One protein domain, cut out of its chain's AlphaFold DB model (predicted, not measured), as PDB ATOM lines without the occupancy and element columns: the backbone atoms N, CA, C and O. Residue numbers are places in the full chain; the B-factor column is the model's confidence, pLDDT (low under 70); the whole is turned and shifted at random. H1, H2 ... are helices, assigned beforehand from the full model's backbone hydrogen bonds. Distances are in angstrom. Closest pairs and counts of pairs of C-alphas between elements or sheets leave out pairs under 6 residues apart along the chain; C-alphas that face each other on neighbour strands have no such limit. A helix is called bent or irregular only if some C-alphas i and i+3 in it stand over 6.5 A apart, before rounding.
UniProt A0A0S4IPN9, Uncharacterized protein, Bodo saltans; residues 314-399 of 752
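AT A GLANCE: This is residues 314 to 399 of the 752 residues of an uncharacterized protein of Bodo saltans (UniProt A0A0S4IPN9). The longest helix, H1, folds back on itself into two arms side by side, H1a and H1b, and the long helix H4 packs across H1b and, at a steep angle, on H3. Short H2 sits at the corner after H1b, and a long link, residues 364 to 376, joins H3 to H4. The printed part has 86 residues with four named helices, H1 to H4 in order, and no named strand: all helix. It is compact, radius of gyration of the C-alphas 12.2 A, with an elongated outline of 39 by 22 by 21 A.

HOW THE PARTS SIT: Start at H1, residues 314 to 338, assigned as one helix by its hydrogen bonds but bent: C-alphas 324 and 327 are 9.5 A apart. Its arms H1a, residues 314 to 324, and H1b, residues 327 to 338, touch, closest at the C-alphas of Thr 318 and Glu 333, 6.0 A, at a shallow tilt of 17 degrees, opposite ways. H1b is irregular, with C-alphas 328 and 331 7.3 A apart. Residues 331 to 336 of H1b touch H4, residues 377 to 397, about perpendicular at 73 degrees; Ala 335 and Leu 381 have the closest C-alphas, 5.6 A. H4 touches H3, residues 349 to 363, at a steep tilt of 53 degrees, opposite ways, closest at the C-alphas of Leu 355 and Ser 391, 5.2 A. H2, residues 340 to 345, and H1b touch only at the corner, only just, with 3 pairs of C-alphas within 8 A, the closest those of Leu 336 and Ala 342, 6.7 A. H1a and H4 are apart, as are H1b and H3. Every O i to N i+4 pair is within hydrogen-bond range in H1a, H2, H3 and H4, and 6 of 8 in H1b.

IN THESE COORDINATES: Find C-alpha 314 at (29.290, 38.444, -40.519); H1a runs 15.4 A from there, and H1b 17.7 A. H3 spans 20.8 A. H4 spans 30.1 A, with a kink of 27 degrees near residue 387, to C-alpha 397 at (35.860, 57.638, -29.938).

THE WHOLE: The C-alphas of Ile 370 and Ser 399 are the farthest apart, 39.3 A. The printed part has no cut; H1 to H2 and H2 to H3 are tight links. Mean pLDDT of the printed part is 86.7, and residues 369 and 399 are under 70.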
ATOM      1  N   LEU A 314      30.602  39.028 -40.817       88.56
ATOM      2  CA  LEU A 314      29.290  38.444 -40.519       88.56
ATOM      3  C   LEU A 314      29.427  37.029 -39.952       88.56
ATOM      4  O   LEU A 314      28.929  36.763 -38.866       88.56
ATOM      5  N   HIS A 315      30.178  36.163 -40.638       87.50
ATOM      6  CA  HIS A 315      30.421  34.791 -40.190       87.50
ATOM      7  C   HIS A 315      31.091  34.734 -38.808       87.50
ATOM      8  O   HIS A 315      30.799  33.859 -37.992       87.50
ATOM      9  N   ARG A 316      31.981  35.691 -38.518       87.62
ATOM     10  CA  ARG A 316      32.676  35.779 -37.226       87.62
ATOM     11  C   ARG A 316      31.725  36.196 -36.109       87.62
ATOM     12  O   ARG A 316      31.732  35.573 -35.049       87.62
ATOM     13  N   ILE A 317      30.877  37.195 -36.361       91.06
ATOM     14  CA  ILE A 317      29.839  37.634 -35.421       91.06
ATOM     15  C   ILE A 317      28.862  36.495 -35.138       91.06
ATOM     16  O   ILE A 317      28.632  36.188 -33.971       91.06
ATOM     17  N   THR A 318      28.332  35.829 -36.165       91.00
ATOM     18  CA  THR A 318      27.368  34.733 -35.975       91.00
ATOM     19  C   THR A 318      27.998  33.556 -35.231       91.00
ATOM     20  O   THR A 318      27.420  33.054 -34.272       91.00
ATOM     21  N   THR A 319      29.236  33.179 -35.557       89.00
ATOM     22  CA  THR A 319      29.965  32.131 -34.819       89.00
ATOM     23  C   THR A 319      30.163  32.498 -33.345       89.00
ATOM     24  O   THR A 319      29.969  31.652 -32.467       89.00
ATOM     25  N   ALA A 320      30.519  33.751 -33.047       89.31
ATOM     26  CA  ALA A 320      30.691  34.224 -31.676       89.31
ATOM     27  C   ALA A 320      29.358  34.263 -30.905       89.31
ATOM     28  O   ALA A 320      29.302  33.818 -29.755       89.31
ATOM     29  N   LEU A 321      28.273  34.714 -31.546       91.62
ATOM     30  CA  LEU A 321      26.922  34.697 -30.976       91.62
ATOM     31  C   LEU A 321      26.459  33.271 -30.681       91.62
ATOM     32  O   LEU A 321      26.045  32.996 -29.556       91.62
ATOM     33  N   LYS A 322      26.613  32.349 -31.632       90.62
ATOM     34  CA  LYS A 322      26.260  30.937 -31.461       90.62
ATOM     35  C   LYS A 322      27.070  30.263 -30.359       90.62
ATOM     36  O   LYS A 322      26.512  29.525 -29.551       90.62
ATOM     37  N   LYS A 323      28.376  30.535 -30.271       89.00
ATOM     38  CA  LYS A 323      29.229  30.022 -29.184       89.00
ATOM     39  C   LYS A 323      28.749  30.508 -27.813       89.00
ATOM     40  O   LYS A 323      28.861  29.770 -26.838       89.00
ATOM     41  N   ARG A 324      28.247  31.743 -27.735       88.69
ATOM     42  CA  ARG A 324      27.843  32.381 -26.476       88.69
ATOM     43  C   ARG A 324      26.414  32.044 -26.053       88.69
ATOM     44  O   ARG A 324      26.197  31.743 -24.885       88.69
ATOM     45  N   TYR A 325      25.459  32.106 -26.974       90.88
ATOM     46  CA  TYR A 325      24.023  32.017 -26.692       90.88
ATOM     47  C   TYR A 325      23.359  30.752 -27.263       90.88
ATOM     48  O   TYR A 325      22.180  30.511 -27.000       90.88
ATOM     49  N   GLY A 326      24.092  29.927 -28.018       90.75
ATOM     50  CA  GLY A 326      23.554  28.731 -28.668       90.75
ATOM     51  C   GLY A 326      22.437  29.071 -29.655       90.75
ATOM     52  O   GLY A 326      22.461  30.116 -30.305       90.75
ATOM     53  N   ASP A 327      21.422  28.213 -29.721       90.75
ATOM     54  CA  ASP A 327      20.286  28.378 -30.639       90.75
ATOM     55  C   ASP A 327      19.412  29.604 -30.313       90.75
ATOM     56  O   ASP A 327      18.665  30.080 -31.170       90.75
ATOM     57  N   ARG A 328      19.545  30.192 -29.111       90.75
ATOM     58  CA  ARG A 328      18.824  31.420 -28.724       90.75
ATOM     59  C   ARG A 328      19.195  32.620 -29.603       90.75
ATOM     60  O   ARG A 328      18.417  33.573 -29.678       90.75
ATOM     61  N   ALA A 329      20.365  32.586 -30.248       92.94
ATOM     62  CA  ALA A 329      20.835  33.633 -31.151       92.94
ATOM     63  C   ALA A 329      20.174  33.603 -32.538       92.94
ATOM     64  O   ALA A 329      20.276  34.597 -33.253       92.94
ATOM     65  N   ALA A 330      19.463  32.533 -32.919       92.12
ATOM     66  CA  ALA A 330      18.984  32.332 -34.292       92.12
ATOM     67  C   ALA A 330      18.152  33.509 -34.843       92.12
ATOM     68  O   ALA A 330      18.349  33.937 -35.981       92.12
ATOM     69  N   THR A 331      17.260  34.086 -34.028       91.75
ATOM     70  CA  THR A 331      16.462  35.261 -34.423       91.75
ATOM     71  C   THR A 331      17.340  36.483 -34.704       91.75
ATOM     72  O   THR A 331      17.100  37.207 -35.668       91.75
ATOM     73  N   LEU A 332      18.370  36.705 -33.884       93.38
ATOM     74  CA  LEU A 332      19.307  37.818 -34.041       93.38
ATOM     75  C   LEU A 332      20.247  37.603 -35.232       93.38
ATOM     76  O   LEU A 332      20.497  38.548 -35.973       93.38
ATOM     77  N   GLU A 333      20.729  36.377 -35.446       93.00
ATOM     78  CA  GLU A 333      21.524  36.010 -36.623       93.00
ATOM     79  C   GLU A 333      20.732  36.290 -37.904       93.00
ATOM     80  O   GLU A 333      21.201  37.027 -38.769       93.00
ATOM     81  N   SER A 334      19.479  35.823 -37.971       87.31
ATOM     82  CA  SER A 334      18.591  36.092 -39.108       87.31
ATOM     83  C   SER A 334      18.289  37.585 -39.287       87.31
ATOM     84  O   SER A 334      18.188  38.072 -40.416       87.31
ATOM     85  N   ALA A 335      18.144  38.339 -38.192       87.50
ATOM     86  CA  ALA A 335      17.965  39.786 -38.252       87.50
ATOM     87  C   ALA A 335      19.217  40.481 -38.803       87.50
ATOM     88  O   ALA A 335      19.093  41.289 -39.718       87.50
ATOM     89  N   LEU A 336      20.413  40.126 -38.326       88.44
ATOM     90  CA  LEU A 336      21.686  40.674 -38.801       88.44
ATOM     91  C   LEU A 336      21.924  40.348 -40.285       88.44
ATOM     92  O   LEU A 336      22.319  41.222 -41.056       88.44
ATOM     93  N   GLU A 337      21.600  39.125 -40.706       84.38
ATOM     94  CA  GLU A 337      21.616  38.697 -42.110       84.38
ATOM     95  C   GLU A 337      20.612  39.460 -42.985       84.38
ATOM     96  O   GLU A 337      20.800  39.572 -44.191       84.38
ATOM     97  N   CYS A 338      19.552  40.022 -42.415       74.88
ATOM     98  CA  CYS A 338      18.570  40.796 -43.179       74.88
ATOM     99  C   CYS A 338      18.735  42.310 -43.014       74.88
ATOM    100  O   CYS A 338      18.068  43.074 -43.708       74.88
ATOM    101  N   HIS A 339      19.617  42.762 -42.121       78.44
ATOM    102  CA  HIS A 339      19.818  44.175 -41.838       78.44
ATOM    103  C   HIS A 339      20.908  44.762 -42.743       78.44
ATOM    104  O   HIS A 339      22.092  44.791 -42.404       78.44
ATOM    105  N   PHE A 340      20.501  45.307 -43.888       72.75
ATOM    106  CA  PHE A 340      21.406  45.748 -44.960       72.75
ATOM    107  C   PHE A 340      22.489  46.739 -44.513       72.75
ATOM    108  O   PHE A 340      23.665  46.567 -44.829       72.75
ATOM    109  N   GLN A 341      22.119  47.748 -43.720       76.56
ATOM    110  CA  GLN A 341      23.083  48.719 -43.197       76.56
ATOM    111  C   GLN A 341      24.132  48.064 -42.280       76.56
ATOM    112  O   GLN A 341      25.316  48.381 -42.386       76.56
ATOM    113  N   ALA A 342      23.715  47.133 -41.414       83.38
ATOM    114  CA  ALA A 342      24.616  46.413 -40.525       83.38
ATOM    115  C   ALA A 342      25.600  45.569 -41.334       83.38
ATOM    116  O   ALA A 342      26.798  45.663 -41.096       83.38
ATOM    117  N   GLN A 343      25.111  44.829 -42.338       81.81
ATOM    118  CA  GLN A 343      25.961  44.022 -43.212       81.81
ATOM    119  C   GLN A 343      27.075  44.831 -43.874       81.81
ATOM    120  O   GLN A 343      28.205  44.359 -43.934       81.81
ATOM    121  N   HIS A 344      26.789  46.049 -44.341       78.19
ATOM    122  CA  HIS A 344      27.819  46.909 -44.920       78.19
ATOM    123  C   HIS A 344      28.805  47.422 -43.877       78.19
ATOM    124  O   HIS A 344      30.012  47.367 -44.094       78.19
ATOM    125  N   LEU A 345      28.313  47.898 -42.736       84.44
ATOM    126  CA  LEU A 345      29.166  48.463 -41.696       84.44
ATOM    127  C   LEU A 345      30.124  47.431 -41.090       84.44
ATOM    128  O   LEU A 345      31.279  47.758 -40.815       84.44
ATOM    129  N   ILE A 346      29.689  46.176 -40.930       89.06
ATOM    130  CA  ILE A 346      30.540  45.120 -40.368       89.06
ATOM    131  C   ILE A 346      31.669  44.682 -41.309       89.06
ATOM    132  O   ILE A 346      32.574  44.004 -40.842       89.06
ATOM    133  N   TYR A 347      31.715  45.103 -42.582       84.19
ATOM    134  CA  TYR A 347      32.932  44.920 -43.396       84.19
ATOM    135  C   TYR A 347      34.145  45.640 -42.805       84.19
ATOM    136  O   TYR A 347      35.276  45.245 -43.082       84.19
ATOM    137  N   ASN A 348      33.927  46.666 -41.977       88.38
ATOM    138  CA  ASN A 348      34.967  47.269 -41.161       88.38
ATOM    139  C   ASN A 348      35.142  46.444 -39.866       88.38
ATOM    140  O   ASN A 348      34.262  46.486 -39.000       88.38
ATOM    141  N   PRO A 349      36.258  45.707 -39.680       89.44
ATOM    142  CA  PRO A 349      36.443  44.832 -38.523       89.44
ATOM    143  C   PRO A 349      36.378  45.547 -37.175       89.44
ATOM    144  O   PRO A 349      35.887  44.970 -36.205       89.44
ATOM    145  N   ARG A 350      36.841  46.803 -37.102       89.50
ATOM    146  CA  ARG A 350      36.738  47.601 -35.875       89.50
ATOM    147  C   ARG A 350      35.275  47.897 -35.550       89.50
ATOM    148  O   ARG A 350      34.856  47.654 -34.425       89.50
ATOM    149  N   PHE A 351      34.480  48.353 -36.519       91.94
ATOM    150  CA  PHE A 351      33.050  48.567 -36.277       91.94
ATOM    151  C   PHE A 351      32.318  47.264 -35.933       91.94
ATOM    152  O   PHE A 351      31.499  47.248 -35.020       91.94
ATOM    153  N   ALA A 352      32.631  46.164 -36.622       92.62
ATOM    154  CA  ALA A 352      32.064  44.850 -36.327       92.62
ATOM    155  C   ALA A 352      32.284  44.438 -34.863       92.62
ATOM    156  O   ALA A 352      31.360  43.949 -34.215       92.62
ATOM    157  N   ALA A 353      33.481  44.687 -34.329       91.69
ATOM    158  CA  ALA A 353      33.793  44.457 -32.925       91.69
ATOM    159  C   ALA A 353      33.014  45.399 -31.983       91.69
ATOM    160  O   ALA A 353      32.487  44.925 -30.978       91.69
ATOM    161  N   CYS A 354      32.866  46.692 -32.315       93.31
ATOM    162  CA  CYS A 354      32.019  47.623 -31.549       93.31
ATOM    163  C   CYS A 354      30.562  47.136 -31.496       93.31
ATOM    164  O   CYS A 354      29.985  47.025 -30.415       93.31
ATOM    165  N   LEU A 355      29.997  46.772 -32.653       94.69
ATOM    166  CA  LEU A 355      28.636  46.253 -32.753       94.69
ATOM    167  C   LEU A 355      28.463  44.967 -31.952       94.69
ATOM    168  O   LEU A 355      27.501  44.839 -31.200       94.69
ATOM    169  N   PHE A 356      29.403  44.029 -32.071       94.81
ATOM    170  CA  PHE A 356      29.345  42.787 -31.311       94.81
ATOM    171  C   PHE A 356      29.381  43.036 -29.800       94.81
ATOM    172  O   PHE A 356      28.573  42.456 -29.078       94.81
ATOM    173  N   ARG A 357      30.252  43.936 -29.322       93.31
ATOM    174  CA  ARG A 357      30.297  44.324 -27.905       93.31
ATOM    175  C   ARG A 357      28.942  44.854 -27.439       93.31
ATOM    176  O   ARG A 357      28.402  44.356 -26.459       93.31
ATOM    177  N   ARG A 358      28.347  45.783 -28.191       94.31
ATOM    178  CA  ARG A 358      27.033  46.357 -27.863       94.31
ATOM    179  C   ARG A 358      25.903  45.334 -27.889       94.31
ATOM    180  O   ARG A 358      25.028  45.390 -27.032       94.31
ATOM    181  N   ILE A 359      25.938  44.377 -28.814       94.19
ATOM    182  CA  ILE A 359      24.998  43.249 -28.835       94.19
ATOM    183  C   ILE A 359      25.133  42.406 -27.563       94.19
ATOM    184  O   ILE A 359      24.121  42.084 -26.942       94.19
ATOM    185  N   VAL A 360      26.360  42.052 -27.172       91.81
ATOM    186  CA  VAL A 360      26.619  41.243 -25.972       91.81
ATOM    187  C   VAL A 360      26.185  41.975 -24.704       91.81
ATOM    188  O   VAL A 360      25.526  41.367 -23.862       91.81
ATOM    189  N   ASP A 361      26.500  43.265 -24.590       90.62
ATOM    190  CA  ASP A 361      26.106  44.100 -23.453       90.62
ATOM    191  C   ASP A 361      24.577  44.209 -23.350       90.62
ATOM    192  O   ASP A 361      24.018  44.083 -22.264       90.62
ATOM    193  N   PHE A 362      23.894  44.383 -24.487       92.44
ATOM    194  CA  PHE A 362      22.435  44.474 -24.550       92.44
ATOM    195  C   PHE A 362      21.742  43.150 -24.204       92.44
ATOM    196  O   PHE A 362      20.756  43.140 -23.472       92.44
ATOM    197  N   CYS A 363      22.248  42.027 -24.721       90.12
ATOM    198  CA  CYS A 363      21.664  40.702 -24.481       90.12
ATOM    199  C   CYS A 363      22.025  40.133 -23.100       90.12
ATOM    200  O   CYS A 363      21.411  39.163 -22.659       90.12
ATOM    201  N   GLY A 364      23.034  40.698 -22.433       87.06
ATOM    202  CA  GLY A 364      23.470  40.271 -21.113       87.06
ATOM    203  C   GLY A 364      24.195  38.914 -21.095       87.06
ATOM    204  O   GLY A 364      24.673  38.411 -22.128       87.06
ATOM    205  N   PRO A 365      24.362  38.319 -19.898       84.94
ATOM    206  CA  PRO A 365      25.007  37.022 -19.739       84.94
ATOM    207  C   PRO A 365      24.154  35.888 -20.336       84.94
ATOM    208  O   PRO A 365      22.934  36.006 -20.434       84.94
ATOM    209  N   PRO A 366      24.766  34.754 -20.719       81.00
ATOM    210  CA  PRO A 366      24.014  33.603 -21.200       81.00
ATOM    211  C   PRO A 366      23.157  33.014 -20.070       81.00
ATOM    212  O   PRO A 366      23.669  32.393 -19.139       81.00
ATOM    213  N   GLU A 367      21.841  33.201 -20.145       78.94
ATOM    214  CA  GLU A 367      20.913  32.562 -19.206       78.94
ATOM    215  C   GLU A 367      20.644  31.102 -19.597       78.94
ATOM    216  O   GLU A 367      20.673  30.728 -20.775       78.94
ATOM    217  N   LYS A 368      20.322  30.272 -18.602       71.75
ATOM    218  CA  LYS A 368      19.885  28.890 -18.823       71.75
ATOM    219  C   LYS A 368      18.419  28.893 -19.265       71.75
ATOM    220  O   LYS A 368      17.553  29.292 -18.497       71.75
ATOM    221  N   GLY A 369      18.134  28.430 -20.480       67.50
ATOM    222  CA  GLY A 369      16.767  28.329 -20.995       67.50
ATOM    223  C   GLY A 369      16.711  28.116 -22.507       67.50
ATOM    224  O   GLY A 369      17.726  28.221 -23.189       67.50
ATOM    225  N   ILE A 370      15.514  27.814 -23.016       72.25
ATOM    226  CA  ILE A 370      15.246  27.564 -24.449       72.25
ATOM    227  C   ILE A 370      14.696  28.831 -25.140       72.25
ATOM    228  O   ILE A 370      14.552  28.876 -26.357       72.25
ATOM    229  N   PHE A 371      14.395  29.892 -24.383       79.31
ATOM    230  CA  PHE A 371      13.783  31.104 -24.931       79.31
ATOM    231  C   PHE A 371      14.750  31.865 -25.845       79.31
ATOM    232  O   PHE A 371      15.902  32.073 -25.457       79.31
ATOM    233  N   PRO A 372      14.317  32.314 -27.035       81.88
ATOM    234  CA  PRO A 372      15.172  33.095 -27.920       81.88
ATOM    235  C   PRO A 372      15.570  34.425 -27.265       81.88
ATOM    236  O   PRO A 372      14.851  34.940 -26.410       81.88
ATOM    237  N   LEU A 373      16.707  35.003 -27.672       87.75
ATOM    238  CA  LEU A 373      17.120  36.339 -27.205       87.75
ATOM    239  C   LEU A 373      16.093  37.417 -27.576       87.75
ATOM    240  O   LEU A 373      15.908  38.390 -26.854       87.75
ATOM    241  N   PHE A 374      15.418  37.218 -28.707       90.19
ATOM    242  CA  PHE A 374      14.365  38.086 -29.209       90.19
ATOM    243  C   PHE A 374      13.154  37.250 -29.608       90.19
ATOM    244  O   PHE A 374      13.285  36.257 -30.326       90.19
ATOM    245  N   ASN A 375      11.969  37.695 -29.188       87.94
ATOM    246  CA  ASN A 375      10.703  37.011 -29.468       87.94
ATOM    247  C   ASN A 375      10.298  37.070 -30.951       87.94
ATOM    248  O   ASN A 375       9.507  36.245 -31.398       87.94
ATOM    249  N   SER A 376      10.827  38.032 -31.715       88.75
ATOM    250  CA  SER A 376      10.599  38.147 -33.156       88.75
ATOM    251  C   SER A 376      11.792  38.776 -33.875       88.75
ATOM    252  O   SER A 376      12.652  39.419 -33.262       88.75
ATOM    253  N   LYS A 377      11.831  38.605 -35.199       85.88
ATOM    254  CA  LYS A 377      12.853  39.206 -36.061       85.88
ATOM    255  C   LYS A 377      12.741  40.728 -36.081       85.88
ATOM    256  O   LYS A 377      13.756  41.412 -36.088       85.88
ATOM    257  N   GLU A 378      11.526  41.261 -36.044       82.62
ATOM    258  CA  GLU A 378      11.251  42.697 -36.032       82.62
ATOM    259  C   GLU A 378      11.810  43.348 -34.764       82.62
ATOM    260  O   GLU A 378      12.464  44.383 -34.848       82.62
ATOM    261  N   ALA A 379      11.635  42.708 -33.600       83.88
ATOM    262  CA  ALA A 379      12.216  43.187 -32.348       83.88
ATOM    263  C   ALA A 379      13.754  43.197 -32.401       83.88
ATOM    264  O   ALA A 379      14.382  44.161 -31.965       83.88
ATOM    265  N   ALA A 380      14.359  42.159 -32.986       88.31
ATOM    266  CA  ALA A 380      15.805  42.100 -33.188       88.31
ATOM    267  C   ALA A 380      16.307  43.177 -34.169       88.31
ATOM    268  O   ALA A 380      17.344  43.786 -33.922       88.31
ATOM    269  N   LEU A 381      15.572  43.458 -35.252       83.00
ATOM    270  CA  LEU A 381      15.906  44.526 -36.202       83.00
ATOM    271  C   LEU A 381      15.864  45.908 -35.540       83.00
ATOM    272  O   LEU A 381      16.815  46.669 -35.687       83.00
ATOM    273  N   VAL A 382      14.820  46.199 -34.756       82.00
ATOM    274  CA  VAL A 382      14.707  47.463 -34.005       82.00
ATOM    275  C   VAL A 382      15.853  47.616 -33.001       82.00
ATOM    276  O   VAL A 382      16.425  48.698 -32.872       82.00
ATOM    277  N   ALA A 383      16.235  46.537 -32.312       86.44
ATOM    278  CA  ALA A 383      17.391  46.569 -31.423       86.44
ATOM    279  C   ALA A 383      18.689  46.839 -32.201       86.44
ATOM    280  O   ALA A 383      19.469  47.702 -31.804       86.44
ATOM    281  N   LEU A 384      18.905  46.168 -33.339       87.56
ATOM    282  CA  LEU A 384      20.070  46.407 -34.193       87.56
ATOM    283  C   LEU A 384      20.160  47.868 -34.646       87.56
ATOM    284  O   LEU A 384      21.246  48.434 -34.577       87.56
ATOM    285  N   ASP A 385      19.052  48.510 -35.023       82.50
ATOM    286  CA  ASP A 385      19.044  49.934 -35.379       82.50
ATOM    287  C   ASP A 385      19.619  50.823 -34.276       82.50
ATOM    288  O   ASP A 385      20.461  51.686 -34.540       82.50
ATOM    289  N   MET A 386      19.180  50.599 -33.037       84.44
ATOM    290  CA  MET A 386      19.669  51.342 -31.877       84.44
ATOM    291  C   MET A 386      21.156  51.062 -31.638       84.44
ATOM    292  O   MET A 386      21.950  51.988 -31.454       84.44
ATOM    293  N   LEU A 387      21.551  49.787 -31.680       89.94
ATOM    294  CA  LEU A 387      22.927  49.370 -31.419       89.94
ATOM    295  C   LEU A 387      23.895  49.877 -32.490       89.94
ATOM    296  O   LEU A 387      25.018  50.243 -32.151       89.94
ATOM    297  N   LEU A 388      23.479  49.963 -33.755       87.62
ATOM    298  CA  LEU A 388      24.288  50.521 -34.840       87.62
ATOM    299  C   LEU A 388      24.685  51.975 -34.554       87.62
ATOM    300  O   LEU A 388      25.853  52.329 -34.722       87.62
ATOM    301  N   VAL A 389      23.739  52.806 -34.101       83.75
ATOM    302  CA  VAL A 389      23.993  54.223 -33.783       83.75
ATOM    303  C   VAL A 389      25.010  54.354 -32.653       83.75
ATOM    304  O   VAL A 389      25.996  55.077 -32.796       83.75
ATOM    305  N   VAL A 390      24.816  53.611 -31.561       87.38
ATOM    306  CA  VAL A 390      25.737  53.639 -30.413       87.38
ATOM    307  C   VAL A 390      27.116  53.095 -30.801       87.38
ATOM    308  O   VAL A 390      28.133  53.693 -30.463       87.38
ATOM    309  N   SER A 391      27.169  52.025 -31.597       91.81
ATOM    310  CA  SER A 391      28.429  51.429 -32.067       91.81
ATOM    311  C   SER A 391      29.224  52.372 -32.971       91.81
ATOM    312  O   SER A 391      30.452  52.337 -32.970       91.81
ATOM    313  N   ALA A 392      28.547  53.228 -33.741       87.81
ATOM    314  CA  ALA A 392      29.220  54.246 -34.542       87.81
ATOM    315  C   ALA A 392      29.841  55.339 -33.661       87.81
ATOM    316  O   ALA A 392      30.939  55.804 -33.954       87.81
ATOM    317  N   GLN A 393      29.188  55.708 -32.555       86.38
ATOM    318  CA  GLN A 393      29.781  56.628 -31.580       86.38
ATOM    319  C   GLN A 393      31.006  56.011 -30.899       86.38
ATOM    320  O   GLN A 393      32.043  56.664 -30.813       86.38
ATOM    321  N   ASP A 394      30.947  54.732 -30.518       89.69
ATOM    322  CA  ASP A 394      32.129  54.030 -29.998       89.69
ATOM    323  C   ASP A 394      33.263  54.011 -31.026       89.69
ATOM    324  O   ASP A 394      34.409  54.321 -30.707       89.69
ATOM    325  N   TYR A 395      32.945  53.700 -32.286       89.12
ATOM    326  CA  TYR A 395      33.919  53.707 -33.375       89.12
ATOM    327  C   TYR A 395      34.605  55.073 -33.528       89.12
ATOM    328  O   TYR A 395      35.828  55.133 -33.699       89.12
ATOM    329  N   LYS A 396      33.837  56.167 -33.437       85.56
ATOM    330  CA  LYS A 396      34.362  57.537 -33.480       85.56
ATOM    331  C   LYS A 396      35.383  57.772 -32.368       85.56
ATOM    332  O   LYS A 396      36.490  58.217 -32.664       85.56
ATOM    333  N   LEU A 397      35.026  57.431 -31.128       84.81
ATOM    334  CA  LEU A 397      35.860  57.638 -29.938       84.81
ATOM    335  C   LEU A 397      37.183  56.855 -29.990       84.81
ATOM    336  O   LEU A 397      38.185  57.303 -29.443       84.81
ATOM    337  N   LEU A 398      37.204  55.712 -30.682       79.44
ATOM    338  CA  LEU A 398      38.369  54.823 -30.797       79.44
ATOM    339  C   LEU A 398      39.346  55.193 -31.929       79.44
ATOM    340  O   LEU A 398      40.280  54.438 -32.218       79.44
ATOM    341  N   SER A 399      39.133  56.302 -32.636       68.19
ATOM    342  CA  SER A 399      39.946  56.672 -33.799       68.19
ATOM    343  C   SER A 399      40.337  58.147 -33.792       68.19
ATOM    344  O   SER A 399      39.779  58.942 -33.043       68.19
TER     345      SER A 399